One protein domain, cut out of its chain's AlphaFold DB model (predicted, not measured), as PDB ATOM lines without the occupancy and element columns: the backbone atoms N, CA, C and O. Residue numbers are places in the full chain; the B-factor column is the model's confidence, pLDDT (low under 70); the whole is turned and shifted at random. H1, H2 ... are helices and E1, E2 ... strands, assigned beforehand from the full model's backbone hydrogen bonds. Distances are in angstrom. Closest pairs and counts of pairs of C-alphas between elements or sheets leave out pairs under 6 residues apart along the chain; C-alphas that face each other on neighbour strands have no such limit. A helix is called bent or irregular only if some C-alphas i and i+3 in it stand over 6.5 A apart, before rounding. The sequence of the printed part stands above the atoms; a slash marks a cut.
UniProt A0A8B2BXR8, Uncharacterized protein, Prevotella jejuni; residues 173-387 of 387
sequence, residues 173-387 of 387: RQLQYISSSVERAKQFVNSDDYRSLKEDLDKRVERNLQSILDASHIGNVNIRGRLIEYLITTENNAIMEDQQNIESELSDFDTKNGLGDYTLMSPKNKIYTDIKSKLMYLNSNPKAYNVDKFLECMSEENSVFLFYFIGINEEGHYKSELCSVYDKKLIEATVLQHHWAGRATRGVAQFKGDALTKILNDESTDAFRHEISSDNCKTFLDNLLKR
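AT A GLANCE: This is residues 173 to 387 of the 387 residues of an uncharacterized protein of Prevotella jejuni (UniProt A0A8B2BXR8). A twisted four-stranded sheet, E1 E2 E4 E5, runs through the core; H2 and the helical hairpin H3 and H4 cover one side of it, H1 is beside the first part of E4, and H8 covers the other side. Near H8, a small sheet of E3, E7 and E6 gathers with H6 and H7, while H9 packs on H1 and H7, and the loop between E6 and E7 reaches outward around residue 342. The printed part has 215 residues with nine named helices and seven named strands, in the order H1 H2 H3 H4 H5 E1 E2 E3 H6 E4 E5 H7 E6 E7 H8 H9, and its class is mixed, helices and strands. The larger sheet is mixed, and the smaller is antiparallel. The whole is compact, with a radius of gyration of the C-alphas of 17.1 A and spans of 50 by 45 by 35 A.

IN THESE COORDINATES: H1, residues 173 to 189, begins with C-alpha 173 at (110.958, 89.295, 105.029) and is 24.1 A long, with a kink of 38 degrees near residue 180. H1 is neither bent nor irregular, but only just: C-alphas 179 and 182 are 6.4 A apart. H2 is residues 192 to 207, 22.3 A; H3 is residues 209 to 216; H4 is residues 221 to 233, 18.3 A; H5 is residues 246 to 249. E1, residues 262 to 265, precedes E2, residues 270 to 279, 29.5 A long. E3, residues 287 to 290, leads into H6, residues 291 to 298. E4, residues 303 to 312, begins with C-alpha 303 at (113.324, 98.649, 115.090) and is 29.4 A long; E5, residues 318 to 324, is 20.0 A. H7 is residues 328 to 333, E6 residues 334 to 337, E7 residues 348 to 351 and H8 residues 353 to 360. H9, residues 374 to 386, is 18.1 A long and ends with C-alpha 386 at (119.305, 100.256, 94.681).

HOW THE PARTS SIT: In the larger sheet E2 and E4 are parallel, with N 274 and O 306 at 3.0 A. E1 and E2 form an antiparallel hairpin, with N 264 and O 271 at 3.0 A, and so do E4 and E5, with N 309 and O 321 at 2.8 A. H1, H2 and H3 make two layers with this sheet, helices on one face of a sheet. H1 is only just at the sheet's level, at a height of 3.9 A. H2 comes closest to E5 with the C-alphas of Lys 198 and Leu 322, 6.1 A apart. H4 is over E2, slantwise at 40 degrees on the local plane, and touches H3 at a shallow tilt of 18 degrees, opposite ways, the closest C-alphas being Ile 212 and Ile 228, 5.7 A. H5 is close to H4 but not clearly touching, at 7.3 A between the C-alphas of Ile 223 and Glu 247. H8 is over E4, across it at 87 degrees on the local plane, at a height of 7.9 A, and touches H7 at Ala 355 and Ala 333, C-alphas 5.8 A apart. In the smaller sheet E7 is antiparallel to E3, with N 288 and O 349 at 2.9 A, and forms a hairpin with E6, with N 335 and O 350 at 2.7 A. H6 touches H1 at Met 298 and Ile 178, C-alphas 4.9 A apart. H9 touches H1 at Cys 377 and Val 182, C-alphas 6.8 A apart. Every O i to N i+4 pair is within hydrogen-bond range in H2, H3, H4, H6, H7, H8 and H9, against 11 of 13 in H1; H5 is too short for such a pair.

THE WHOLE: The C-alphas of Glu 241 and Asp 375, 50.5 A apart, are the two farthest apart. The printed part has no cut and ends at residue 387, the chain's last. The links H4 to H5, H5 to E1 and H8 to H9 are long. The mean pLDDT of the printed part is 81.5, and 44 residues are under 70, among them residues 236 to 258 and 337 to 345.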
ATOM      1  N   ARG A 173     111.529  88.916 103.732       96.50
ATOM      2  CA  ARG A 173     110.958  89.295 105.029       96.50
ATOM      3  C   ARG A 173     111.639  90.556 105.561       96.50
ATOM      4  O   ARG A 173     110.975  91.475 106.031       96.50
ATOM      5  N   GLN A 174     112.955  90.637 105.429       97.38
ATOM      6  CA  GLN A 174     113.748  91.812 105.764       97.38
ATOM      7  C   GLN A 174     113.351  93.026 104.919       97.38
ATOM      8  O   GLN A 174     113.231  94.125 105.458       97.38
ATOM      9  N   LEU A 175     113.068  92.848 103.625       97.06
ATOM     10  CA  LEU A 175     112.533  93.910 102.766       97.06
ATOM     11  C   LEU A 175     111.158  94.399 103.242       97.06
ATOM     12  O   LEU A 175     110.921  95.609 103.287       97.06
ATOM     13  N   GLN A 176     110.275  93.486 103.659       96.62
ATOM     14  CA  GLN A 176     108.989  93.854 104.263       96.62
ATOM     15  C   GLN A 176     109.193  94.662 105.550       96.62
ATOM     16  O   GLN A 176     108.528  95.684 105.745       96.62
ATOM     17  N   TYR A 177     110.133  94.261 106.410       97.38
ATOM     18  CA  TYR A 177     110.440  94.988 107.641       97.38
ATOM     19  C   TYR A 177     111.052  96.366 107.389       97.38
ATOM     20  O   TYR A 177     110.620  97.319 108.042       97.38
ATOM     21  N   ILE A 178     111.950  96.499 106.407       97.44
ATOM     22  CA  ILE A 178     112.493  97.792 105.971       97.44
ATOM     23  C   ILE A 178     111.356  98.695 105.493       97.44
ATOM     24  O   ILE A 178     111.246  99.829 105.953       97.44
ATOM     25  N   SER A 179     110.461  98.198 104.636       95.75
ATOM     26  CA  SER A 179     109.313  98.984 104.166       95.75
ATOM     27  C   SER A 179     108.374  99.379 105.314       95.75
ATOM     28  O   SER A 179     107.863 100.498 105.341       95.75
ATOM     29  N   SER A 180     108.142  98.477 106.268       96.25
ATOM     30  CA  SER A 180     107.228  98.700 107.397       96.25
ATOM     31  C   SER A 180     107.830  99.597 108.483       96.25
ATOM     32  O   SER A 180     107.095 100.157 109.296       96.25
ATOM     33  N   SER A 181     109.152  99.791 108.483       97.00
ATOM     34  CA  SER A 181     109.854 100.646 109.449       97.00
ATOM     35  C   SER A 181     109.397 102.108 109.412       97.00
ATOM     36  O   SER A 181     109.413 102.778 110.443       97.00
ATOM     37  N   VAL A 182     108.915 102.583 108.258       97.50
ATOM     38  CA  VAL A 182     108.335 103.926 108.110       97.50
ATOM     39  C   VAL A 182     107.081 104.067 108.969       97.50
ATOM     40  O   VAL A 182     106.929 105.050 109.689       97.50
ATOM     41  N   GLU A 183     106.194 103.073 108.929       96.19
ATOM     42  CA  GLU A 183     104.958 103.091 109.710       96.19
ATOM     43  C   GLU A 183     105.247 102.919 111.206       96.19
ATOM     44  O   GLU A 183     104.676 103.633 112.029       96.19
ATOM     45  N   ARG A 184     106.220 102.068 111.566       95.44
ATOM     46  CA  ARG A 184     106.697 101.965 112.956       95.44
ATOM     47  C   ARG A 184     107.198 103.309 113.480       95.44
ATOM     48  O   ARG A 184     106.829 103.713 114.578       95.44
ATOM     49  N   ALA A 185     107.995 104.028 112.691       96.50
ATOM     50  CA  ALA A 185     108.494 105.342 113.073       96.50
ATOM     51  C   ALA A 185     107.367 106.374 113.221       96.50
ATOM     52  O   ALA A 185     107.370 107.123 114.194       96.50
ATOM     53  N   LYS A 186     106.376 106.380 112.316       96.12
ATOM     54  CA  LYS A 186     105.180 107.239 112.421       96.12
ATOM     55  C   LYS A 186     104.413 107.011 113.711       96.12
ATOM     56  O   LYS A 186     104.019 107.968 114.372       96.12
ATOM     57  N   GLN A 187     104.198 105.752 114.066       95.44
ATOM     58  CA  GLN A 187     103.515 105.399 115.304       95.44
ATOM     59  C   GLN A 187     104.357 105.788 116.520       95.44
ATOM     60  O   GLN A 187     103.822 106.326 117.484       95.44
ATOM     61  N   PHE A 188     105.674 105.574 116.453       95.81
ATOM     62  CA  PHE A 188     106.584 105.884 117.548       95.81
ATOM     63  C   PHE A 188     106.661 107.381 117.849       95.81
ATOM     64  O   PHE A 188     106.492 107.754 118.997       95.81
ATOM     65  N   VAL A 189     106.844 108.260 116.855       95.50
ATOM     66  CA  VAL A 189     106.977 109.714 117.113       95.50
ATOM     67  C   VAL A 189     105.719 110.358 117.711       95.50
ATOM     68  O   VAL A 189     105.783 111.474 118.216       95.50
ATOM     69  N   ASN A 190     104.583 109.658 117.669       94.12
ATOM     70  CA  ASN A 190     103.319 110.076 118.274       94.12
ATOM     71  C   ASN A 190     103.016 109.352 119.601       94.12
ATOM     72  O   ASN A 190     101.917 109.500 120.136       94.12
ATOM     73  N   SER A 191     103.941 108.540 120.121       94.12
ATOM     74  CA  SER A 191     103.736 107.733 121.324       94.12
ATOM     75  C   SER A 191     104.252 108.409 122.597       94.12
ATOM     76  O   SER A 191     105.052 109.348 122.568       94.12
ATOM     77  N   ASP A 192     103.819 107.887 123.745       93.00
ATOM     78  CA  ASP A 192     104.352 108.275 125.056       93.00
ATOM     79  C   ASP A 192     105.823 107.881 125.199       93.00
ATOM     80  O   ASP A 192     106.607 108.659 125.733       93.00
ATOM     81  N   ASP A 193     106.218 106.732 124.634       92.69
ATOM     82  CA  ASP A 193     107.607 106.258 124.646       92.69
ATOM     83  C   ASP A 193     108.555 107.270 123.983       92.69
ATOM     84  O   ASP A 193     109.666 107.483 124.465       92.69
ATOM     85  N   TYR A 194     108.125 107.926 122.897       95.00
ATOM     86  CA  TYR A 194     108.910 108.984 122.258       95.00
ATOM     87  C   TYR A 194     109.073 110.202 123.173       95.00
ATOM     88  O   TYR A 194     110.178 110.732 123.296       95.00
ATOM     89  N   ARG A 195     107.995 110.628 123.843       94.06
ATOM     90  CA  ARG A 195     108.039 111.765 124.774       94.06
ATOM     91  C   ARG A 195     108.959 111.471 125.954       94.06
ATOM     92  O   ARG A 195     109.839 112.273 126.244       94.06
ATOM     93  N   SER A 196     108.829 110.290 126.556       94.12
ATOM     94  CA  SER A 196     109.703 109.847 127.643       94.12
ATOM     95  C   SER A 196     111.166 109.741 127.214       94.12
ATOM     96  O   SER A 196     112.042 110.138 127.975       94.12
ATOM     97  N   LEU A 197     111.445 109.260 125.997       94.31
ATOM     98  CA  LEU A 197     112.807 109.220 125.460       94.31
ATOM     99  C   LEU A 197     113.391 110.623 125.270       94.31
ATOM    100  O   LEU A 197     114.532 110.865 125.657       94.31
ATOM    101  N   LYS A 198     112.626 111.555 124.690       95.12
ATOM    102  CA  LYS A 198     113.084 112.940 124.532       95.12
ATOM    103  C   LYS A 198     113.371 113.580 125.890       95.12
ATOM    104  O   LYS A 198     114.446 114.139 126.067       95.12
ATOM    105  N   GLU A 199     112.458 113.444 126.847       94.88
ATOM    106  CA  GLU A 199     112.639 113.979 128.201       94.88
ATOM    107  C   GLU A 199     113.853 113.378 128.923       94.88
ATOM    108  O   GLU A 199     114.563 114.096 129.621       94.88
ATOM    109  N   ASP A 200     114.106 112.074 128.775       93.81
ATOM    110  CA  ASP A 200     115.286 111.414 129.349       93.81
ATOM    111  C   ASP A 200     116.590 111.966 128.749       93.81
ATOM    112  O   ASP A 200     117.502 112.341 129.488       93.81
ATOM    113  N   LEU A 201     116.663 112.087 127.420       94.81
ATOM    114  CA  LEU A 201     117.838 112.635 126.736       94.81
ATOM    115  C   LEU A 201     118.066 114.112 127.074       94.81
ATOM    116  O   LEU A 201     119.199 114.494 127.365       94.81
ATOM    117  N   ASP A 202     117.004 114.920 127.113       94.81
ATOM    118  CA  ASP A 202     117.086 116.332 127.497       94.81
ATOM    119  C   ASP A 202     117.583 116.480 128.948       94.81
ATOM    120  O   ASP A 202     118.524 117.232 129.201       94.81
ATOM    121  N   LYS A 203     117.085 115.669 129.894       93.81
ATOM    122  CA  LYS A 203     117.588 115.653 131.283       93.81
ATOM    123  C   LYS A 203     119.058 115.248 131.384       93.81
ATOM    124  O   LYS A 203     119.787 115.776 132.226       93.81
ATOM    125  N   ARG A 204     119.523 114.314 130.548       92.38
ATOM    126  CA  ARG A 204     120.944 113.919 130.496       92.38
ATOM    127  C   ARG A 204     121.825 115.056 129.990       92.38
ATOM    128  O   ARG A 204     122.931 115.223 130.510       92.38
ATOM    129  N   VAL A 205     121.346 115.832 129.016       92.75
ATOM    130  CA  VAL A 205     122.027 117.048 128.551       92.75
ATOM    131  C   VAL A 205     122.071 118.086 129.664       92.75
ATOM    132  O   VAL A 205     123.157 118.552 129.987       92.75
ATOM    133  N   GLU A 206     120.938 118.393 130.297       92.38
ATOM    134  CA  GLU A 206     120.862 119.365 131.396       92.38
ATOM    135  C   GLU A 206     121.817 119.005 132.541       92.38
ATOM    136  O   GLU A 206     122.597 119.844 132.992       92.38
ATOM    137  N   ARG A 207     121.825 117.733 132.960       89.94
ATOM    138  CA  ARG A 207     122.715 117.220 134.012       89.94
ATOM    139  C   ARG A 207     124.196 117.415 133.685       89.94
ATOM    140  O   ARG A 207     124.989 117.650 134.590       89.94
ATOM    141  N   ASN A 208     124.570 117.296 132.412       88.94
ATOM    142  CA  ASN A 208     125.958 117.345 131.950       88.94
ATOM    143  C   ASN A 208     126.297 118.636 131.188       88.94
ATOM    144  O   ASN A 208     127.318 118.685 130.500       88.94
ATOM    145  N   LEU A 209     125.460 119.675 131.285       89.88
ATOM    146  CA  LEU A 209     125.524 120.830 130.391       89.88
ATOM    147  C   LEU A 209     126.893 121.511 130.420       89.88
ATOM    148  O   LEU A 209     127.474 121.748 129.364       89.88
ATOM    149  N   GLN A 210     127.440 121.764 131.611       88.31
ATOM    150  CA  GLN A 210     128.744 122.415 131.736       88.31
ATOM    151  C   GLN A 210     129.848 121.598 131.052       88.31
ATOM    152  O   GLN A 210     130.587 122.129 130.231       88.31
ATOM    153  N   SER A 211     129.893 120.287 131.294       87.06
ATOM    154  CA  SER A 211     130.863 119.382 130.667       87.06
ATOM    155  C   SER A 211     130.704 119.311 129.145       87.06
ATOM    156  O   SER A 211     131.692 119.212 128.419       87.06
ATOM    157  N   ILE A 212     129.467 119.374 128.642       89.50
ATOM    158  CA  ILE A 212     129.171 119.415 127.204       89.50
ATOM    159  C   ILE A 212     129.669 120.731 126.590       89.50
ATOM    160  O   ILE A 212     130.270 120.710 125.513       89.50
ATOM    161  N   LEU A 213     129.458 121.865 127.267       89.81
ATOM    162  CA  LEU A 213     129.961 123.169 126.835       89.81
ATOM    163  C   LEU A 213     131.491 123.200 126.849       89.81
ATOM    164  O   LEU A 213     132.096 123.626 125.865       89.81
ATOM    165  N   ASP A 214     132.133 122.667 127.883       86.12
ATOM    166  CA  ASP A 214     133.591 122.563 127.954       86.12
ATOM    167  C   ASP A 214     134.127 121.683 126.811       86.12
ATOM    168  O   ASP A 214     135.027 122.086 126.069       86.12
ATOM    169  N   ALA A 215     133.502 120.522 126.578       84.00
ATOM    170  CA  ALA A 215     133.835 119.635 125.466       84.00
ATOM    171  C   ALA A 215     133.651 120.313 124.099       84.00
ATOM    172  O   ALA A 215     134.413 120.044 123.166       84.00
ATOM    173  N   SER A 216     132.676 121.220 123.962       84.25
ATOM    174  CA  SER A 216     132.392 121.932 122.713       84.25
ATOM    175  C   SER A 216     133.592 122.749 122.198       84.25
ATOM    176  O   SER A 216     133.775 122.867 120.983       84.25
ATOM    177  N   HIS A 217     134.467 123.200 123.104       83.31
ATOM    178  CA  HIS A 217     135.678 123.968 122.802       83.31
ATOM    179  C   HIS A 217     136.862 123.104 122.329       83.31
ATOM    180  O   HIS A 217     137.877 123.631 121.867       83.31
ATOM    181  N   ILE A 218     136.754 121.771 122.389       75.06
ATOM    182  CA  ILE A 218     137.805 120.865 121.912       75.06
ATOM    183  C   ILE A 218     137.945 121.004 120.390       75.06
ATOM    184  O   ILE A 218     137.021 120.707 119.628       75.06
ATOM    185  N   GLY A 219     139.131 121.405 119.921       64.50
ATOM    186  CA  GLY A 219     139.401 121.621 118.493       64.50
ATOM    187  C   GLY A 219     139.330 120.348 117.637       64.50
ATOM    188  O   GLY A 219     138.975 120.403 116.457       64.50
ATOM    189  N   ASN A 220     139.619 119.180 118.219       68.50
ATOM    190  CA  ASN A 220     139.512 117.901 117.521       68.50
ATOM    191  C   ASN A 220     138.050 117.429 117.453       68.50
ATOM    192  O   ASN A 220     137.503 116.910 118.424       68.50
ATOM    193  N   VAL A 221     137.450 117.549 116.264       65.75
ATOM    194  CA  VAL A 221     136.040 117.220 115.987       65.75
ATOM    195  C   VAL A 221     135.652 115.800 116.412       65.75
ATOM    196  O   VAL A 221     134.556 115.604 116.930       65.75
ATOM    197  N   ASN A 222     136.533 114.815 116.213       63.66
ATOM    198  CA  ASN A 222     136.226 113.417 116.530       63.66
ATOM    199  C   ASN A 222     136.206 113.168 118.042       63.66
ATOM    200  O   ASN A 222     135.352 112.436 118.528       63.66
ATOM    201  N   ILE A 223     137.149 113.767 118.770       66.88
ATOM    202  CA  ILE A 223     137.255 113.621 120.228       66.88
ATOM    203  C   ILE A 223     136.102 114.361 120.896       66.88
ATOM    204  O   ILE A 223     135.409 113.788 121.729       66.88
ATOM    205  N   ARG A 224     135.832 115.590 120.441       80.44
ATOM    206  CA  ARG A 224     134.676 116.382 120.861       80.44
ATOM    207  C   ARG A 224     133.363 115.618 120.701       80.44
ATOM    208  O   ARG A 224     132.596 115.536 121.651       80.44
ATOM    209  N   GLY A 225     133.109 115.073 119.506       78.38
ATOM    210  CA  GLY A 225     131.887 114.317 119.219       78.38
ATOM    211  C   GLY A 225     131.709 113.142 120.176       78.38
ATOM    212  O   GLY A 225     130.707 113.087 120.881       78.38
ATOM    213  N   ARG A 226     132.738 112.290 120.287       77.12
ATOM    214  CA  ARG A 226     132.731 111.111 121.168       77.12
ATOM    215  C   ARG A 226     132.542 111.457 122.640       77.12
ATOM    216  O   ARG A 226     131.863 110.726 123.351       77.12
ATOM    217  N   LEU A 227     133.145 112.548 123.108       82.25
ATOM    218  CA  LEU A 227     133.000 112.976 124.496       82.25
ATOM    219  C   LEU A 227     131.573 113.453 124.789       82.25
ATOM    220  O   LEU A 227     131.003 113.058 125.796       82.25
ATOM    221  N   ILE A 228     130.975 114.250 123.900       86.62
ATOM    222  CA  ILE A 228     129.584 114.702 124.058       86.62
ATOM    223  C   ILE A 228     128.614 113.510 123.995       86.62
ATOM    224  O   ILE A 228     127.717 113.411 124.828       86.62
ATOM    225  N   GLU A 229     128.815 112.581 123.053       86.44
ATOM    226  CA  GLU A 229     128.057 111.321 122.961       86.44
ATOM    227  C   GLU A 229     128.145 110.531 124.280       86.44
ATOM    228  O   GLU A 229     127.130 110.125 124.851       86.44
ATOM    229  N   TYR A 230     129.355 110.372 124.818       84.38
ATOM    230  CA  TYR A 230     129.585 109.701 126.092       84.38
ATOM    231  C   TYR A 230     128.883 110.398 127.269       84.38
ATOM    232  O   TYR A 230     128.191 109.742 128.044       84.38
ATOM    233  N   LEU A 231     129.014 111.723 127.388       86.88
ATOM    234  CA  LEU A 231     128.406 112.513 128.467       86.88
ATOM    235  C   LEU A 231     126.878 112.392 128.495       86.88
ATOM    236  O   LEU A 231     126.282 112.374 129.570       86.88
ATOM    237  N   ILE A 232     126.245 112.284 127.327       89.31
ATOM    238  CA  ILE A 232     124.794 112.104 127.231       89.31
ATOM    239  C   ILE A 232     124.418 110.654 127.562       89.31
ATOM    240  O   ILE A 232     123.474 110.421 128.309       89.31
ATOM    241  N   THR A 233     125.149 109.663 127.050       86.44
ATOM    242  CA  THR A 233     124.791 108.240 127.223       86.44
ATOM    243  C   THR A 233     125.140 107.648 128.588       86.44
ATOM    244  O   THR A 233     124.526 106.659 128.991       86.44
ATOM    245  N   THR A 234     126.110 108.215 129.308       79.31
ATOM    246  CA  THR A 234     126.571 107.677 130.592       79.31
ATOM    247  C   THR A 234     125.591 107.962 131.734       79.31
ATOM    248  O   THR A 234     124.982 109.029 131.818       79.31
ATOM    249  N   GLU A 235     125.466 107.010 132.660       71.12
ATOM    250  CA  GLU A 235     124.825 107.228 133.968       71.12
ATOM    251  C   GLU A 235     125.805 107.757 135.023       71.12
ATOM    252  O   GLU A 235     125.398 108.116 136.125       71.12
ATOM    253  N   ASN A 236     127.104 107.766 134.711       62.91
ATOM    254  CA  ASN A 236     128.155 107.993 135.687       62.91
ATOM    255  C   ASN A 236     128.638 109.449 135.646       62.91
ATOM    256  O   ASN A 236     129.220 109.887 134.656       62.91
ATOM    257  N   ASN A 237     128.444 110.183 136.744       54.91
ATOM    258  CA  ASN A 237     128.797 111.606 136.864       54.91
ATOM    259  C   ASN A 237     130.301 111.849 137.147       54.91
ATOM    260  O   ASN A 237     130.721 112.986 137.334       54.91
ATOM    261  N   ALA A 238     131.114 110.791 137.244       49.62
ATOM    262  CA  ALA A 238     132.414 110.808 137.926       49.62
ATOM    263  C   ALA A 238     133.630 111.306 137.107       49.62
ATOM    264  O   ALA A 238     134.730 111.343 137.642       49.62
ATOM    265  N   ILE A 239     133.484 111.684 135.832       54.12
ATOM    266  CA  ILE A 239     134.642 111.961 134.941       54.12
ATOM    267  C   ILE A 239     135.116 113.429 134.993       54.12
ATOM    268  O   ILE A 239     136.040 113.833 134.294       54.12
ATOM    269  N   MET A 240     134.522 114.251 135.861       50.16
ATOM    270  CA  MET A 240     134.745 115.701 135.868       50.16
ATOM    271  C   MET A 240     136.111 116.179 136.395       50.16
ATOM    272  O   MET A 240     136.363 117.379 136.333       50.16
ATOM    273  N   GLU A 241     136.999 115.313 136.894       50.00
ATOM    274  CA  GLU A 241     138.212 115.793 137.581       50.00
ATOM    275  C   GLU A 241     139.487 115.850 136.727       50.00
ATOM    276  O   GLU A 241     140.388 116.601 137.095       50.00
ATOM    277  N   ASP A 242     139.589 115.161 135.579       49.19
ATOM    278  CA  ASP A 242     140.876 115.124 134.862       49.19
ATOM    279  C   ASP A 242     140.767 115.083 133.325       49.19
ATOM    280  O   ASP A 242     140.859 114.039 132.671       49.19
ATOM    281  N   GLN A 243     140.619 116.266 132.710       50.03
ATOM    282  CA  GLN A 243     140.559 116.449 131.248       50.03
ATOM    283  C   GLN A 243     141.765 115.854 130.492       50.03
ATOM    284  O   GLN A 243     141.648 115.554 129.303       50.03
ATOM    285  N   GLN A 244     142.914 115.659 131.153       47.25
ATOM    286  CA  GLN A 244     144.131 115.139 130.518       47.25
ATOM    287  C   GLN A 244     144.100 113.622 130.248       47.25
ATOM    288  O   GLN A 244     144.828 113.169 129.363       47.25
ATOM    289  N   ASN A 245     143.237 112.849 130.922       51.88
ATOM    290  CA  ASN A 245     143.118 111.389 130.745       51.88
ATOM    291  C   ASN A 245     141.916 110.947 129.886       51.88
ATOM    292  O   ASN A 245     141.836 109.781 129.488       51.88
ATOM    293  N   ILE A 246     141.024 111.874 129.519       54.00
ATOM    294  CA  ILE A 246     139.803 111.571 128.758       54.00
ATOM    295  C   ILE A 246     140.124 110.938 127.392       54.00
ATOM    296  O   ILE A 246     139.444 110.006 126.977       54.00
ATOM    297  N   GLU A 247     141.181 111.364 126.687       50.75
ATOM    298  CA  GLU A 247     141.543 110.764 125.388       50.75
ATOM    299  C   GLU A 247     141.945 109.280 125.489       50.75
ATOM    300  O   GLU A 247     141.652 108.507 124.573       50.75
ATOM    301  N   SER A 248     142.611 108.876 126.578       52.62
ATOM    302  CA  SER A 248     142.979 107.476 126.832       52.62
ATOM    303  C   SER A 248     141.789 106.630 127.274       52.62
ATOM    304  O   SER A 248     141.676 105.487 126.841       52.62
ATOM    305  N   GLU A 249     140.871 107.191 128.058       53.34
ATOM    306  CA  GLU A 249     139.668 106.481 128.504       53.34
ATOM    307  C   GLU A 249     138.625 106.361 127.377       53.34
ATOM    308  O   GLU A 249     137.967 105.331 127.235       53.34
ATOM    309  N   LEU A 250     138.546 107.350 126.473       51.84
ATOM    310  CA  LEU A 250     137.687 107.317 125.280       51.84
ATOM    311  C   LEU A 250     137.946 106.111 124.372       51.84
ATOM    312  O   LEU A 250     137.011 105.677 123.695       51.84
ATOM    313  N   SER A 251     139.167 105.558 124.341       44.03
ATOM    314  CA  SER A 251     139.451 104.338 123.572       44.03
ATOM    315  C   SER A 251     138.834 103.064 124.152       44.03
ATOM    316  O   SER A 251     138.567 102.147 123.375       44.03
ATOM    317  N   ASP A 252     138.544 103.024 125.453       41.03
ATOM    318  CA  ASP A 252     137.950 101.855 126.113       41.03
ATOM    319  C   ASP A 252     136.411 101.851 126.021       41.03
ATOM    320  O   ASP A 252     135.779 100.791 126.039       41.03
ATOM    321  N   PHE A 253     135.790 103.018 125.806       47.16
ATOM    322  CA  PHE A 253     134.337 103.151 125.614       47.16
ATOM    323  C   PHE A 253     133.840 102.712 124.213       47.16
ATOM    324  O   PHE A 253     132.636 102.646 123.971       47.16
ATOM    325  N   ASP A 254     134.740 102.354 123.285       41.41
ATOM    326  CA  ASP A 254     134.460 102.025 121.870       41.41
ATOM    327  C   ASP A 254     134.004 100.564 121.640       41.41
ATOM    328  O   ASP A 254     134.485  99.870 120.740       41.41
ATOM    329  N   THR A 255     133.109 100.034 122.482       33.34
ATOM    330  CA  THR A 255     132.744  98.599 122.454       33.34
ATOM    331  C   THR A 255     131.318  98.275 122.013       33.34
ATOM    332  O   THR A 255     130.882  97.131 122.142       33.34
ATOM    333  N   LYS A 256     130.603  99.194 121.354       43.75
ATOM    334  CA  LYS A 256     129.386  98.828 120.606       43.75
ATOM    335  C   LYS A 256     129.419  99.400 119.196       43.75
ATOM    336  O   LYS A 256     128.984 100.508 118.933       43.75
ATOM    337  N   ASN A 257     129.891  98.584 118.252       50.56
ATOM    338  CA  ASN A 257     129.879  98.833 116.804       50.56
ATOM    339  C   ASN A 257     128.447  98.881 116.190       50.56
ATOM    340  O   ASN A 257     128.245  98.413 115.063       50.56
ATOM    341  N   GLY A 258     127.458  99.431 116.900       61.78
ATOM    342  CA  GLY A 258     126.049  99.531 116.507       61.78
ATOM    343  C   GLY A 258     125.755 100.646 115.496       61.78
ATOM    344  O   GLY A 258     126.675 101.227 114.906       61.78
ATOM    345  N   LEU A 259     124.463 100.879 115.235       77.50
ATOM    346  CA  LEU A 259     123.964 101.986 114.405       77.50
ATOM    347  C   LEU A 259     123.717 103.270 115.214       77.50
ATOM    348  O   LEU A 259     123.823 104.345 114.638       77.50
ATOM    349  N   GLY A 260     123.399 103.151 116.506       77.25
ATOM    350  CA  GLY A 260     123.192 104.282 117.412       77.25
ATOM    351  C   GLY A 260     123.970 104.119 118.715       77.25
ATOM    352  O   GLY A 260     124.345 103.002 119.084       77.25
ATOM    353  N   ASP A 261     124.184 105.244 119.387       81.88
ATOM    354  CA  ASP A 261     124.976 105.378 120.614       81.88
ATOM    355  C   ASP A 261     124.163 104.999 121.857       81.88
ATOM    356  O   ASP A 261     124.690 104.447 122.823       81.88
ATOM    357  N   TYR A 262     122.851 105.231 121.806       84.50
ATOM    358  CA  TYR A 262     121.907 104.922 122.869       84.50
ATOM    359  C   TYR A 262     120.839 103.954 122.358       84.50
ATOM    360  O   TYR A 262     120.257 104.154 121.291       84.50
ATOM    361  N   THR A 263     120.601 102.862 123.084       86.69
ATOM    362  CA  THR A 263     119.620 101.838 122.693       86.69
ATOM    363  C   THR A 263     118.683 101.535 123.847       86.69
ATOM    364  O   THR A 263     119.139 101.180 124.932       86.69
ATOM    365  N   LEU A 264     117.381 101.600 123.581       85.94
ATOM    366  CA  LEU A 264     116.331 101.230 124.520       85.94
ATOM    367  C   LEU A 264     115.504 100.076 123.970       85.94
ATOM    368  O   LEU A 264     115.141 100.041 122.793       85.94
ATOM    369  N   MET A 265     115.167  99.149 124.857       83.50
ATOM    370  CA  MET A 265     114.202  98.092 124.589       83.50
ATOM    371  C   MET A 265     112.893  98.469 125.273       83.50
ATOM    372  O   MET A 265     112.820  98.496 126.498       83.50
ATOM    373  N   SER A 266     111.861  98.748 124.484       77.06
ATOM    374  CA  SER A 266     110.481  98.829 124.969       77.06
ATOM    375  C   SER A 266     109.752  97.518 124.642       77.06
ATOM    376  O   SER A 266     110.207  96.770 123.769       77.06
ATOM    377  N   PRO A 267     108.600  97.222 125.271       77.38
ATOM    378  CA  PRO A 267     107.823  96.024 124.949       77.38
ATOM    379  C   PRO A 267     107.428  95.924 123.467       77.38
ATOM    380  O   PRO A 267     107.235  94.822 122.960       77.38
ATOM    381  N   LYS A 268     107.294  97.066 122.777       82.06
ATOM    382  CA  LYS A 268     106.838  97.139 121.380       82.06
ATOM    383  C   LYS A 268     107.957  97.394 120.379       82.06
ATOM    384  O   LYS A 268     107.868  96.903 119.262       82.06
ATOM    385  N   ASN A 269     108.986  98.147 120.760       87.88
ATOM    386  CA  ASN A 269     110.014  98.644 119.850       87.88
ATOM    387  C   ASN A 269     111.420  98.520 120.434       87.88
ATOM    388  O   ASN A 269     111.645  98.753 121.624       87.88
ATOM    389  N   LYS A 270     112.379  98.266 119.552       92.38
ATOM    390  CA  LYS A 270     113.806  98.418 119.806       92.38
ATOM    391  C   LYS A 270     114.267  99.741 119.212       92.38
ATOM    392  O   LYS A 270     114.263  99.923 117.997       92.38
ATOM    393  N   ILE A 271     114.607 100.683 120.081       93.69
ATOM    394  CA  ILE A 271     114.859 102.069 119.704       93.69
ATOM    395  C   ILE A 271     116.360 102.295 119.686       93.69
ATOM    396  O   ILE A 271     117.039 102.085 120.689       93.69
ATOM    397  N   TYR A 272     116.858 102.748 118.548       94.75
ATOM    398  CA  TYR A 272     118.241 103.130 118.342       94.75
ATOM    399  C   TYR A 272     118.309 104.644 118.182       94.75
ATOM    400  O   TYR A 272     117.637 105.203 117.316       94.75
ATOM    401  N   THR A 273     119.126 105.301 118.997       94.25
ATOM    402  CA  THR A 273     119.326 106.748 118.944       94.25
ATOM    403  C   THR A 273     120.799 107.045 118.720       94.25
ATOM    404  O   THR A 273     121.647 106.627 119.503       94.25
ATOM    405  N   ASP A 274     121.098 107.740 117.629       92.12
ATOM    406  CA  ASP A 274     122.436 108.228 117.296       92.12
ATOM    407  C   ASP A 274     122.539 109.704 117.698       92.12
ATOM    408  O   ASP A 274     121.710 110.531 117.308       92.12
ATOM    409  N   ILE A 275     123.520 110.036 118.531       91.81
ATOM    410  CA  ILE A 275     123.681 111.374 119.096       91.81
ATOM    411  C   ILE A 275     124.594 112.175 118.174       91.81
ATOM    412  O   ILE A 275     125.620 111.691 117.691       91.81
ATOM    413  N   LYS A 276     124.211 113.415 117.869       89.62
ATOM    414  CA  LYS A 276     124.957 114.264 116.937       89.62
ATOM    415  C   LYS A 276     125.068 115.690 117.456       89.62
ATOM    416  O   LYS A 276     124.080 116.406 117.580       89.62
ATOM    417  N   SER A 277     126.301 116.128 117.697       89.00
ATOM    418  CA  SER A 277     126.601 117.504 118.091       89.00
ATOM    419  C   SER A 277     126.887 118.402 116.884       89.00
ATOM    420  O   SER A 277     127.575 118.020 115.930       89.00
ATOM    421  N   LYS A 278     126.367 119.631 116.929       86.50
ATOM    422  CA  LYS A 278     126.533 120.654 115.895       86.50
ATOM    423  C   LYS A 278     126.892 121.993 116.537       86.50
ATOM    424  O   LYS A 278     126.061 122.655 117.142       86.50
ATOM    425  N   LEU A 279     128.135 122.429 116.338       84.81
ATOM    426  CA  LEU A 279     128.515 123.818 116.599       84.81
ATOM    427  C   LEU A 279     127.872 124.683 115.512       84.81
ATOM    428  O   LEU A 279     128.226 124.555 114.335       84.81
ATOM    429  N   MET A 280     126.877 125.483 115.887       83.62
ATOM    430  CA  MET A 280     125.983 126.167 114.942       83.62
ATOM    431  C   MET A 280     126.690 127.269 114.148       83.62
ATOM    432  O   MET A 280     126.269 127.590 113.041       83.62
ATOM    433  N   TYR A 281     127.807 127.766 114.673       79.44
ATOM    434  CA  TYR A 281     128.673 128.765 114.052       79.44
ATOM    435  C   TYR A 281     129.761 128.186 113.137       79.44
ATOM    436  O   TYR A 281     130.451 128.924 112.438       79.44
ATOM    437  N   LEU A 282     129.926 126.857 113.103       74.69
ATOM    438  CA  LEU A 282     130.876 126.204 112.205       74.69
ATOM    439  C   LEU A 282     130.166 125.570 111.012       74.69
ATOM    440  O   LEU A 282     129.207 124.809 111.164       74.69
ATOM    441  N   ASN A 283     130.742 125.748 109.824       67.44
ATOM    442  CA  ASN A 283     130.306 125.088 108.589       67.44
ATOM    443  C   ASN A 283     130.755 123.617 108.549       67.44
ATOM    444  O   ASN A 283     131.644 123.222 107.795       67.44
ATOM    445  N   SER A 284     130.151 122.796 109.406       67.56
ATOM    446  CA  SER A 284     130.366 121.351 109.496       67.56
ATOM    447  C   SER A 284     129.172 120.554 108.964       67.56
ATOM    448  O   SER A 284     128.020 120.880 109.250       67.56
ATOM    449  N   ASN A 285     129.455 119.474 108.235       70.19
ATOM    450  CA  ASN A 285     128.461 118.515 107.744       70.19
ATOM    451  C   ASN A 285     128.625 117.207 108.531       70.19
ATOM    452  O   ASN A 285     129.567 116.453 108.255       70.19
ATOM    453  N   PRO A 286     127.794 116.928 109.546       70.75
ATOM    454  CA  PRO A 286     127.966 115.733 110.354       70.75
ATOM    455  C   PRO A 286     127.629 114.481 109.542       70.75
ATOM    456  O   PRO A 286     126.696 114.452 108.735       70.75
ATOM    457  N   LYS A 287     128.421 113.430 109.752       75.44
ATOM    458  CA  LYS A 287     128.124 112.102 109.217       75.44
ATOM    459  C   LYS A 287     126.873 111.565 109.918       75.44
ATOM    460  O   LYS A 287     126.783 111.668 111.133       75.44
ATOM    461  N   ALA A 288     125.957 110.994 109.143       81.81
ATOM    462  CA  ALA A 288     124.757 110.335 109.640       81.81
ATOM    463  C   ALA A 288     125.086 108.853 109.904       81.81
ATOM    464  O   ALA A 288     125.798 108.534 110.846       81.81
ATOM    465  N   TYR A 289     124.706 107.944 109.003       82.94
ATOM    466  CA  TYR A 289     124.934 106.500 109.153       82.94
ATOM    467  C   TYR A 289     125.706 105.871 107.992       82.94
ATOM    468  O   TYR A 289     125.860 106.430 106.906       82.94
ATOM    469  N   ASN A 290     126.185 104.645 108.211       85.50
ATOM    470  CA  ASN A 290     126.511 103.736 107.116       85.50
ATOM    471  C   ASN A 290     125.211 103.141 106.552       85.50
ATOM    472  O   ASN A 290     124.384 102.664 107.322       85.50
ATOM    473  N   VAL A 291     125.046 103.160 105.228       85.25
ATOM    474  CA  VAL A 291     123.781 102.761 104.586       85.25
ATOM    475  C   VAL A 291     123.448 101.287 104.832       85.25
ATOM    476  O   VAL A 291     122.304 100.976 105.131       85.25
ATOM    477  N   ASP A 292     124.426 100.382 104.760       84.75
ATOM    478  CA  ASP A 292     124.173  98.955 104.993       84.75
ATOM    479  C   ASP A 292     123.807  98.674 106.451       84.75
ATOM    480  O   ASP A 292     122.838  97.967 106.687       84.75
ATOM    481  N   LYS A 293     124.495  99.300 107.420       85.00
ATOM    482  CA  LYS A 293     124.115  99.195 108.841       85.00
ATOM    483  C   LYS A 293     122.705  99.726 109.105       85.00
ATOM    484  O   LYS A 293     121.982  99.179 109.931       85.00
ATOM    485  N   PHE A 294     122.334 100.817 108.434       92.19
ATOM    486  CA  PHE A 294     120.998 101.388 108.546       92.19
ATOM    487  C   PHE A 294     119.936 100.420 108.014       92.19
ATOM    488  O   PHE A 294     118.985 100.114 108.726       92.19
ATOM    489  N   LEU A 295     120.128  99.887 106.804       94.25
ATOM    490  CA  LEU A 295     119.203  98.920 106.207       94.25
ATOM    491  C   LEU A 295     119.117  97.622 107.019       94.25
ATOM    492  O   LEU A 295     118.024  97.101 107.208       94.25
ATOM    493  N   GLU A 296     120.246  97.130 107.528       93.50
ATOM    494  CA  GLU A 296     120.306  95.963 108.412       93.50
ATOM    495  C   GLU A 296     119.478  96.196 109.681       93.50
ATOM    496  O   GLU A 296     118.616  95.386 110.012       93.50
ATOM    497  N   CYS A 297     119.635  97.350 110.330       93.12
ATOM    498  CA  CYS A 297     118.835  97.711 111.497       93.12
ATOM    499  C   CYS A 297     117.340  97.841 111.170       93.12
ATOM    500  O   CYS A 297     116.495  97.325 111.898       93.12
ATOM    501  N   MET A 298     116.980  98.494 110.061       96.31
ATOM    502  CA  MET A 298     115.575  98.653 109.653       96.31
ATOM    503  C   MET A 298     114.929  97.342 109.192       96.31
ATOM    504  O   MET A 298     113.702  97.258 109.131       96.31
ATOM    505  N   SER A 299     115.740  96.317 108.917       95.81
ATOM    506  CA  SER A 299     115.274  94.959 108.645       95.81
ATOM    507  C   SER A 299     114.876  94.172 109.893       95.81
ATOM    508  O   SER A 299     114.295  93.098 109.766       95.81
ATOM    509  N   GLU A 300     115.152  94.687 111.094       94.00
ATOM    510  CA  GLU A 300     114.616  94.116 112.330       94.00
ATOM    511  C   GLU A 300     113.103  94.380 112.432       94.00
ATOM    512  O   GLU A 300     112.595  95.428 112.023       94.00
ATOM    513  N   GLU A 301     112.373  93.426 113.009       92.50
ATOM    514  CA  GLU A 301     110.906  93.429 113.060       92.50
ATOM    515  C   GLU A 301     110.314  94.665 113.754       92.50
ATOM    516  O   GLU A 301     109.305  95.216 113.309       92.50
ATOM    517  N   ASN A 302     110.966  95.128 114.820       92.44
ATOM    518  CA  ASN A 302     110.462  96.163 115.715       92.44
ATOM    519  C   ASN A 302     111.436  97.334 115.911       92.44
ATOM    520  O   ASN A 302     111.372  98.033 116.922       92.44
ATOM    521  N   SER A 303     112.357  97.558 114.972       94.94
ATOM    522  CA  SER A 303     113.324  98.649 115.090       94.94
ATOM    523  C   SER A 303     112.728 100.019 114.768       94.94
ATOM    524  O   SER A 303     111.924 100.166 113.840       94.94
ATOM    525  N   VAL A 304     113.185 101.023 115.518       96.25
ATOM    526  CA  VAL A 304     112.995 102.455 115.262       96.25
ATOM    527  C   VAL A 304     114.355 103.138 115.376       96.25
ATOM    528  O   VAL A 304     115.105 102.857 116.308       96.25
ATOM    529  N   PHE A 305     114.677 104.026 114.436       96.81
ATOM    530  CA  PHE A 305     115.938 104.765 114.436       96.81
ATOM    531  C   PHE A 305     115.710 106.278 114.453       96.81
ATOM    532  O   PHE A 305     114.941 106.820 113.651       96.81
ATOM    533  N   LEU A 306     116.388 106.940 115.385       96.94
ATOM    534  CA  LEU A 306     116.277 108.363 115.673       96.94
ATOM    535  C   LEU A 306     117.669 108.990 115.733       96.94
ATOM    536  O   LEU A 306     118.659 108.334 116.059       96.94
ATOM    537  N   PHE A 307     117.716 110.290 115.484       96.00
ATOM    538  CA  PHE A 307     118.847 111.137 115.808       96.00
ATOM    539  C   PHE A 307     118.485 112.047 116.962       96.00
ATOM    540  O   PHE A 307     117.428 112.671 116.939       96.00
ATOM    541  N   TYR A 308     119.383 112.168 117.928       95.94
ATOM    542  CA  TYR A 308     119.298 113.208 118.938       95.94
ATOM    543  C   TYR A 308     120.355 114.268 118.642       95.94
ATOM    544  O   TYR A 308     121.558 114.030 118.777       95.94
ATOM    545  N   PHE A 309     119.906 115.426 118.166       94.62
ATOM    546  CA  PHE A 309     120.776 116.540 117.832       94.62
ATOM    547  C   PHE A 309     120.944 117.468 119.022       94.62
ATOM    548  O   PHE A 309     119.967 117.804 119.681       94.62
ATOM    549  N   ILE A 310     122.168 117.945 119.226       93.19
ATOM    550  CA  ILE A 310     122.473 119.052 120.132       93.19
ATOM    551  C   ILE A 310     123.229 120.143 119.371       93.19
ATOM    552  O   ILE A 310     124.346 119.942 118.884       93.19
ATOM    553  N   GLY A 311     122.585 121.297 119.228       92.19
ATOM    554  CA  GLY A 311     123.145 122.513 118.656       92.19
ATOM    555  C   GLY A 311     123.713 123.406 119.744       92.19
ATOM    556  O   GLY A 311     123.009 123.663 120.708       92.19
ATOM    557  N   ILE A 312     124.941 123.901 119.586       90.88
ATOM    558  CA  ILE A 312     125.566 124.859 120.518       90.88
ATOM    559  C   ILE A 312     126.000 126.096 119.722       90.88
ATOM    560  O   ILE A 312     126.664 125.959 118.687       90.88
ATOM    561  N   ASN A 313     125.590 127.289 120.157       88.62
ATOM    562  CA  ASN A 313     125.991 128.558 119.544       88.62
ATOM    563  C   ASN A 313     127.306 129.101 120.150       88.62
ATOM    564  O   ASN A 313     127.894 128.475 121.028       88.62
ATOM    565  N   GLU A 314     127.798 130.243 119.659       85.00
ATOM    566  CA  GLU A 314     129.050 130.848 120.162       85.00
ATOM    567  C   GLU A 314     128.943 131.365 121.602       85.00
ATOM    568  O   GLU A 314     129.944 131.439 122.305       85.00
ATOM    569  N   GLU A 315     127.734 131.698 122.051       86.06
ATOM    570  CA  GLU A 315     127.454 132.240 123.387       86.06
ATOM    571  C   GLU A 315     127.292 131.133 124.442       86.06
ATOM    572  O   GLU A 315     127.104 131.425 125.619       86.06
ATOM    573  N   GLY A 316     127.339 129.862 124.030       81.94
ATOM    574  CA  GLY A 316     127.086 128.713 124.898       81.94
ATOM    575  C   GLY A 316     125.601 128.395 125.105       81.94
ATOM    576  O   GLY A 316     125.275 127.506 125.889       81.94
ATOM    577  N   HIS A 317     124.688 129.056 124.387       87.31
ATOM    578  CA  HIS A 317     123.293 128.631 124.317       87.31
ATOM    579  C   HIS A 317     123.177 127.354 123.484       87.31
ATOM    580  O   HIS A 317     123.802 127.221 122.424       87.31
ATOM    581  N   TYR A 318     122.345 126.422 123.947       91.06
ATOM    582  CA  TYR A 318     122.115 125.160 123.260       91.06
ATOM    583  C   TYR A 318     120.635 124.932 122.951       91.06
ATOM    584  O   TYR A 318     119.752 125.466 123.621       91.06
ATOM    585  N   LYS A 319     120.380 124.121 121.925       91.50
ATOM    586  CA  LYS A 319     119.064 123.559 121.601       91.50
ATOM    587  C   LYS A 319     119.226 122.078 121.285       91.50
ATOM    588  O   LYS A 319     120.242 121.686 120.703       91.50
ATOM    589  N   SER A 320     118.246 121.263 121.654       93.25
ATOM    590  CA  SER A 320     118.258 119.822 121.405       93.25
ATOM    591  C   SER A 320     116.971 119.346 120.749       93.25
ATOM    592  O   SER A 320     115.877 119.764 121.122       93.25
ATOM    593  N   GLU A 321     117.095 118.427 119.793       94.06
ATOM    594  CA  GLU A 321     115.940 117.849 119.108       94.06
ATOM    595  C   GLU A 321     116.097 116.353 118.855       94.06
ATOM    596  O   GLU A 321     117.139 115.889 118.392       94.06
ATOM    597  N   LEU A 322     115.025 115.600 119.120       95.44
ATOM    598  CA  LEU A 322     114.928 114.176 118.809       95.44
ATOM    599  C   LEU A 322     114.163 114.026 117.495       95.44
ATOM    600  O   LEU A 322     113.000 114.392 117.407       95.44
ATOM    601  N   CYS A 323     114.814 113.506 116.462       95.50
ATOM    602  CA  CYS A 323     114.270 113.459 115.112       95.50
ATOM    603  C   CYS A 323     114.280 112.033 114.559       95.50
ATOM    604  O   CYS A 323     115.304 111.351 114.583       95.50
ATOM    605  N   SER A 324     113.173 111.583 113.976       96.69
ATOM    606  CA  SER A 324     113.150 110.348 113.194       96.69
ATOM    607  C   SER A 324     113.977 110.491 111.927       96.69
ATOM    608  O   SER A 324     113.835 111.472 111.206       96.69
ATOM    609  N   VAL A 325     114.760 109.465 111.582       95.75
ATOM    610  CA  VAL A 325     115.463 109.381 110.287       95.75
ATOM    611  C   VAL A 325     114.540 109.582 109.074       95.75
ATOM    612  O   VAL A 325     115.006 109.978 108.008       95.75
ATOM    613  N   TYR A 326     113.241 109.313 109.241       97.50
ATOM    614  CA  TYR A 326     112.213 109.449 108.213       97.50
ATOM    615  C   TYR A 326     111.536 110.822 108.175       97.50
ATOM    616  O   TYR A 326     110.636 111.033 107.361       97.50
ATOM    617  N   ASP A 327     111.947 111.759 109.031       96.56
ATOM    618  CA  ASP A 327     111.468 113.130 108.942       96.56
ATOM    619  C   ASP A 327     111.882 113.761 107.607       96.56
ATOM    620  O   ASP A 327     113.035 113.661 107.168       96.56
ATOM    621  N   LYS A 328     110.937 114.436 106.953       95.12
ATOM    622  CA  LYS A 328     111.141 115.065 105.649       95.12
ATOM    623  C   LYS A 328     112.316 116.040 105.650       95.12
ATOM    624  O   LYS A 328     113.121 115.986 104.719       95.12
ATOM    625  N   LYS A 329     112.462 116.880 106.685       93.25
ATOM    626  CA  LYS A 329     113.561 117.856 106.761       93.25
ATOM    627  C   LYS A 329     114.916 117.137 106.800       93.25
ATOM    628  O   LYS A 329     115.875 117.600 106.182       93.25
ATOM    629  N   LEU A 330     114.999 115.975 107.458       92.88
ATOM    630  CA  LEU A 330     116.219 115.160 107.497       92.88
ATOM    631  C   LEU A 330     116.494 114.405 106.197       92.88
ATOM    632  O   LEU A 330     117.644 114.373 105.747       92.88
ATOM    633  N   ILE A 331     115.469 113.830 105.565       93.38
ATOM    634  CA  ILE A 331     115.617 113.182 104.255       93.38
ATOM    635  C   ILE A 331     116.150 114.196 103.232       93.38
ATOM    636  O   ILE A 331     117.130 113.917 102.540       93.38
ATOM    637  N   GLU A 332     115.578 115.401 103.183       90.75
ATOM    638  CA  GLU A 332     116.003 116.479 102.277       90.75
ATOM    639  C   GLU A 332     117.414 117.013 102.599       90.75
ATOM    640  O   GLU A 332     118.170 117.419 101.703       90.75
ATOM    641  N   ALA A 333     117.806 116.977 103.876       87.56
ATOM    642  CA  ALA A 333     119.151 117.323 104.325       87.56
ATOM    643  C   ALA A 333     120.195 116.235 104.022       87.56
ATOM    644  O   ALA A 333     121.396 116.513 104.111       87.56
ATOM    645  N   THR A 334     119.779 115.015 103.674       84.25
ATOM    646  CA  THR A 334     120.682 113.873 103.503       84.25
ATOM    647  C   THR A 334     121.406 113.906 102.157       84.25
ATOM    648  O   THR A 334     120.818 114.003 101.083       84.25
ATOM    649  N   VAL A 335     122.726 113.751 102.214       74.31
ATOM    650  CA  VAL A 335     123.630 113.580 101.078       74.31
ATOM    651  C   VAL A 335     124.279 112.205 101.176       74.31
ATOM    652  O   VAL A 335     124.895 111.855 102.182       74.31
ATOM    653  N   LEU A 336     124.166 111.416 100.109       71.88
ATOM    654  CA  LEU A 336     124.713 110.063 100.060       71.88
ATOM    655  C   LEU A 336     126.096 110.056  99.410       71.88
ATOM    656  O   LEU A 336     126.253 110.374  98.230       71.88
ATOM    657  N   GLN A 337     127.099 109.628 100.170       57.00
ATOM    658  CA  GLN A 337     128.477 109.498  99.719       57.00
ATOM    659  C   GLN A 337     128.815 108.031  99.451       57.00
ATOM    660  O   GLN A 337     128.716 107.182 100.335       57.00
ATOM    661  N   HIS A 338     129.271 107.715  98.238       55.91
ATOM    662  CA  HIS A 338     129.791 106.377  97.933       55.91
ATOM    663  C   HIS A 338     131.085 106.094  98.709       55.91
ATOM    664  O   HIS A 338     131.918 106.996  98.856       55.91
ATOM    665  N   HIS A 339     131.316 104.841  99.113       50.66
ATOM    666  CA  HIS A 339     132.634 104.426  99.606       50.66
ATOM    667  C   HIS A 339     133.680 104.461  98.500       50.66
ATOM    668  O   HIS A 339     133.364 104.386  97.316       50.66
ATOM    669  N   TRP A 340     134.937 104.587  98.911       37.31
ATOM    670  CA  TRP A 340     136.081 104.494  98.020       37.31
ATOM    671  C   TRP A 340     136.255 103.081  97.427       37.31
ATOM    672  O   TRP A 340     135.711 102.123  97.981       37.31
ATOM    673  N   ALA A 341     136.962 102.961  96.296       38.53
ATOM    674  CA  ALA A 341     137.109 101.702  95.558       38.53
ATOM    675  C   ALA A 341     137.590 100.544  96.457       38.53
ATOM    676  O   ALA A 341     138.494 100.701  97.275       38.53
ATOM    677  N   GLY A 342     136.971  99.370  96.315       41.00
ATOM    678  CA  GLY A 342     137.283  98.169  97.106       41.00
ATOM    679  C   GLY A 342     136.570  98.055  98.461       41.00
ATOM    680  O   GLY A 342     136.941  97.221  99.283       41.00
ATOM    681  N   ARG A 343     135.513  98.844  98.706       48.34
ATOM    682  CA  ARG A 343     134.470  98.528  99.700       48.34
ATOM    683  C   ARG A 343     133.184  98.138  98.967       48.34
ATOM    684  O   ARG A 343     132.673  98.943  98.202       48.34
ATOM    685  N   ALA A 344     132.637  96.949  99.232       60.97
ATOM    686  CA  ALA A 344     131.375  96.485  98.632       60.97
ATOM    687  C   ALA A 344     130.121  97.045  99.328       60.97
ATOM    688  O   ALA A 344     129.034  96.525  99.135       60.97
ATOM    689  N   THR A 345     130.249  98.082 100.156       68.12
ATOM    690  CA  THR A 345     129.124  98.681 100.888       68.12
ATOM    691  C   THR A 345     128.572  99.903 100.149       68.12
ATOM    692  O   THR A 345     129.287 100.580  99.410       68.12
ATOM    693  N   ARG A 346     127.298 100.224 100.373       74.19
ATOM    694  CA  ARG A 346     126.518 101.247  99.646       74.19
ATOM    695  C   ARG A 346     126.948 102.690  99.890       74.19
ATOM    696  O   ARG A 346     126.551 103.594  99.150       74.19
ATOM    697  N   GLY A 347     127.762 102.922 100.914       73.88
ATOM    698  CA  GLY A 347     128.254 104.251 101.254       73.88
ATOM    699  C   GLY A 347     127.960 104.665 102.684       73.88
ATOM    700  O   GLY A 347     127.738 103.841 103.578       73.88
ATOM    701  N   VAL A 348     127.990 105.976 102.883       74.00
ATOM    702  CA  VAL A 348     127.574 106.654 104.109       74.00
ATOM    703  C   VAL A 348     126.629 107.796 103.752       74.00
ATOM    704  O   VAL A 348     126.771 108.421 102.701       74.00
ATOM    705  N   ALA A 349     125.673 108.063 104.628       77.38
ATOM    706  CA  ALA A 349     124.860 109.264 104.609       77.38
ATOM    707  C   ALA A 349     125.553 110.370 105.422       77.38
ATOM    708  O   ALA A 349     126.239 110.106 106.414       77.38
ATOM    709  N   GLN A 350     125.379 111.612 104.994       74.44
ATOM    710  CA  GLN A 350     125.852 112.816 105.669       74.44
ATOM    711  C   GLN A 350     124.747 113.869 105.616       74.44
ATOM    712  O   GLN A 350     124.042 113.948 104.616       74.44
ATOM    713  N   PHE A 351     124.610 114.696 106.646       81.75
ATOM    714  CA  PHE A 351     123.661 115.805 106.622       81.75
ATOM    715  C   PHE A 351     124.315 117.097 106.138       81.75
ATOM    716  O   PHE A 351     125.475 117.382 106.451       81.75
ATOM    717  N   LYS A 352     123.549 117.911 105.409       75.75
ATOM    718  CA  LYS A 352     123.886 119.316 105.154       75.75
ATOM    719  C   LYS A 352     123.809 120.089 106.471       75.75
ATOM    720  O   LYS A 352     122.746 120.160 107.083       75.75
ATOM    721  N   GLY A 353     124.924 120.687 106.885       72.31
ATOM    722  CA  GLY A 353     125.053 121.406 108.152       72.31
ATOM    723  C   GLY A 353     124.023 122.518 108.322       72.31
ATOM    724  O   GLY A 353     123.379 122.585 109.362       72.31
ATOM    725  N   ASP A 354     123.814 123.327 107.284       76.75
ATOM    726  CA  ASP A 354     122.886 124.466 107.327       76.75
ATOM    727  C   ASP A 354     121.430 124.026 107.506       76.75
ATOM    728  O   ASP A 354     120.636 124.721 108.134       76.75
ATOM    729  N   ALA A 355     121.065 122.855 106.970       82.94
ATOM    730  CA  ALA A 355     119.731 122.298 107.150       82.94
ATOM    731  C   ALA A 355     119.509 121.843 108.601       82.94
ATOM    732  O   ALA A 355     118.440 122.088 109.152       82.94
ATOM    733  N   LEU A 356     120.528 121.264 109.249       84.81
ATOM    734  CA  LEU A 356     120.458 120.926 110.675       84.81
ATOM    735  C   LEU A 356     120.395 122.171 111.559       84.81
ATOM    736  O   LEU A 356     119.608 122.200 112.498       84.81
ATOM    737  N   THR A 357     121.168 123.215 111.244       85.62
ATOM    738  CA  THR A 357     121.081 124.493 111.965       85.62
ATOM    739  C   THR A 357     119.666 125.071 111.880       85.62
ATOM    740  O   THR A 357     119.158 125.568 112.876       85.62
ATOM    741  N   LYS A 358     118.989 124.958 110.728       87.25
ATOM    742  CA  LYS A 358     117.582 125.374 110.589       87.25
ATOM    743  C   LYS A 358     116.620 124.525 111.416       87.25
ATOM    744  O   LYS A 358     115.696 125.089 111.976       87.25
ATOM    745  N   ILE A 359     116.826 123.208 111.485       87.56
ATOM    746  CA  ILE A 359     116.018 122.317 112.333       87.56
ATOM    747  C   ILE A 359     116.157 122.715 113.807       87.56
ATOM    748  O   ILE A 359     115.155 122.839 114.498       87.56
ATOM    749  N   LEU A 360     117.387 122.968 114.260       87.75
ATOM    750  CA  LEU A 360     117.681 123.339 115.645       87.75
ATOM    751  C   LEU A 360     117.234 124.765 115.992       87.75
ATOM    752  O   LEU A 360     116.883 125.025 117.135       87.75
ATOM    753  N   ASN A 361     117.223 125.687 115.027       83.19
ATOM    754  CA  ASN A 361     116.810 127.082 115.222       83.19
ATOM    755  C   ASN A 361     115.360 127.358 114.801       83.19
ATOM    756  O   ASN A 361     114.998 128.521 114.633       83.19
ATOM    757  N   ASP A 362     114.536 126.332 114.596       73.81
ATOM    758  CA  ASP A 362     113.143 126.522 114.197       73.81
ATOM    759  C   ASP A 362     112.323 127.088 115.372       73.81
ATOM    760  O   ASP A 362     111.798 126.356 116.202       73.81
ATOM    761  N   GLU A 363     112.251 128.416 115.468       63.38
ATOM    762  CA  GLU A 363     111.490 129.143 116.498       63.38
ATOM    763  C   GLU A 363     109.992 129.238 116.178       63.38
ATOM    764  O   GLU A 363     109.231 129.842 116.930       63.38
ATOM    765  N   SER A 364     109.545 128.664 115.054       56.62
ATOM    766  CA  SER A 364     108.163 128.813 114.585       56.62
ATOM    767  C   SER A 364     107.138 127.988 115.375       56.62
ATOM    768  O   SER A 364     105.932 128.167 115.186       56.62
ATOM    769  N   THR A 365     107.588 127.118 116.286       50.97
ATOM    770  CA  THR A 365     106.744 126.289 117.158       50.97
ATOM    771  C   THR A 365     107.452 125.963 118.476       50.97
ATOM    772  O   THR A 365     108.634 125.643 118.446       50.97
ATOM    773  N   ASP A 366     106.719 125.905 119.595       58.59
ATOM    774  CA  ASP A 366     107.243 125.486 120.916       58.59
ATOM    775  C   ASP A 366     107.803 124.043 120.950       58.59
ATOM    776  O   ASP A 366     108.425 123.641 121.931       58.59
ATOM    777  N   ALA A 367     107.571 123.234 119.904       66.06
ATOM    778  CA  ALA A 367     108.098 121.876 119.786       66.06
ATOM    779  C   ALA A 367     108.267 121.451 118.319       66.06
ATOM    780  O   ALA A 367     107.352 121.634 117.510       66.06
ATOM    781  N   PHE A 368     109.394 120.806 117.999       82.44
ATOM    782  CA  PHE A 368     109.634 120.193 116.693       82.44
ATOM    783  C   PHE A 368     108.530 119.187 116.330       82.44
ATOM    784  O   PHE A 368     108.231 118.249 117.074       82.44
ATOM    785  N   ARG A 369     107.921 119.368 115.152       85.62
ATOM    786  CA  ARG A 369     106.883 118.475 114.622       85.62
ATOM    787  C   ARG A 369     107.421 117.640 113.475       85.62
ATOM    788  O   ARG A 369     107.907 118.180 112.486       85.62
ATOM    789  N   HIS A 370     107.245 116.330 113.602       91.94
ATOM    790  CA  HIS A 370     107.643 115.370 112.586       91.94
ATOM    791  C   HIS A 370     106.712 115.410 111.370       91.94
ATOM    792  O   HIS A 370     105.500 115.239 111.505       91.94
ATOM    793  N   GLU A 371     107.281 115.540 110.171       94.38
ATOM    794  CA  GLU A 371     106.575 115.363 108.899       94.38
ATOM    795  C   GLU A 371     107.108 114.105 108.201       94.38
ATOM    796  O   GLU A 371     108.107 114.140 107.484       94.38
ATOM    797  N   ILE A 372     106.434 112.967 108.401       96.19
ATOM    798  CA  ILE A 372     106.825 111.684 107.799       96.19
ATOM    799  C   ILE A 372     105.861 111.340 106.654       96.19
ATOM    800  O   ILE A 372     104.753 110.835 106.862       96.19
ATOM    801  N   SER A 373     106.284 111.583 105.412       95.06
ATOM    802  CA  SER A 373     105.524 111.204 104.210       95.06
ATOM    803  C   SER A 373     105.869 109.778 103.777       95.06
ATOM    804  O   SER A 373     107.032 109.480 103.506       95.06
ATOM    805  N   SER A 374     104.867 108.891 103.676       92.81
ATOM    806  CA  SER A 374     105.093 107.486 103.290       92.81
ATOM    807  C   SER A 374     105.740 107.365 101.910       92.81
ATOM    808  O   SER A 374     106.643 106.549 101.736       92.81
ATOM    809  N   ASP A 375     105.319 108.188 100.949       93.25
ATOM    810  CA  ASP A 375     105.812 108.126  99.569       93.25
ATOM    811  C   ASP A 375     107.248 108.645  99.459       93.25
ATOM    812  O   ASP A 375     108.094 108.017  98.811       93.25
ATOM    813  N   ASN A 376     107.560 109.735 100.170       94.50
ATOM    814  CA  ASN A 376     108.924 110.260 100.241       94.50
ATOM    815  C   ASN A 376     109.860 109.249 100.915       94.50
ATOM    816  O   ASN A 376     110.959 109.006 100.421       94.50
ATOM    817  N   CYS A 377     109.414 108.618 102.004       96.31
ATOM    818  CA  CYS A 377     110.203 107.623 102.727       96.31
ATOM    819  C   CYS A 377     110.419 106.346 101.910       96.31
ATOM    820  O   CYS A 377     111.532 105.828 101.889       96.31
ATOM    821  N   LYS A 378     109.396 105.858 101.193       93.62
ATOM    822  CA  LYS A 378     109.543 104.726 100.264       93.62
ATOM    823  C   LYS A 378     110.553 105.035  99.169       93.62
ATOM    824  O   LYS A 378     111.491 104.272  98.977       93.62
ATOM    825  N   THR A 379     110.422 106.193  98.523       94.62
ATOM    826  CA  THR A 379     111.370 106.634  97.491       94.62
ATOM    827  C   THR A 379     112.793 106.722  98.046       94.62
ATOM    828  O   THR A 379     113.751 106.294  97.403       94.62
ATOM    829  N   PHE A 380     112.941 107.244  99.265       94.38
ATOM    830  CA  PHE A 380     114.222 107.316  99.954       94.38
ATOM    831  C   PHE A 380     114.824 105.925 100.210       94.38
ATOM    832  O   PHE A 380     115.972 105.685  99.838       94.38
ATOM    833  N   LEU A 381     114.050 104.993 100.772       96.12
ATOM    834  CA  LEU A 381     114.485 103.619 101.043       96.12
ATOM    835  C   LEU A 381     114.824 102.846  99.765       96.12
ATOM    836  O   LEU A 381     115.867 102.192  99.713       96.12
ATOM    837  N   ASP A 382     114.020 102.979  98.711       93.50
ATOM    838  CA  ASP A 382     114.289 102.366  97.407       93.50
ATOM    839  C   ASP A 382     115.607 102.871  96.816       93.50
ATOM    840  O   ASP A 382     116.407 102.093  96.287       93.50
ATOM    841  N   ASN A 383     115.873 104.174  96.940       89.94
ATOM    842  CA  ASN A 383     117.138 104.764  96.510       89.94
ATOM    843  C   ASN A 383     118.323 104.233  97.325       89.94
ATOM    844  O   ASN A 383     119.400 104.034  96.763       89.94
ATOM    845  N   LEU A 384     118.150 103.979  98.625       89.81
ATOM    846  CA  LEU A 384     119.184 103.343  99.441       89.81
ATOM    847  C   LEU A 384     119.412 101.884  99.029       89.81
ATOM    848  O   LEU A 384     120.562 101.484  98.887       89.81
ATOM    849  N   LEU A 385     118.353 101.108  98.791       90.75
ATOM    850  CA  LEU A 385     118.437  99.689  98.426       90.75
ATOM    851  C   LEU A 385     119.094  99.455  97.055       90.75
ATOM    852  O   LEU A 385     119.857  98.492  96.919       90.75
ATOM    853  N   LYS A 386     118.811 100.332  96.074       86.56
ATOM    854  CA  LYS A 386     119.305 100.256  94.681       86.56
ATOM    855  C   LYS A 386     120.785 100.599  94.515       86.56
ATOM    856  O   LYS A 386     121.415 100.078  93.595       86.56
ATOM    857  N   ARG A 387     121.342 101.462  95.371       72.56
ATOM    858  CA  ARG A 387     122.807 101.632  95.481       72.56
ATOM    859  C   ARG A 387     123.420 100.303  95.854       72.56
ATOM    860  O   ARG A 387     124.522  99.957  95.376       72.56
TER     861      ARG A 387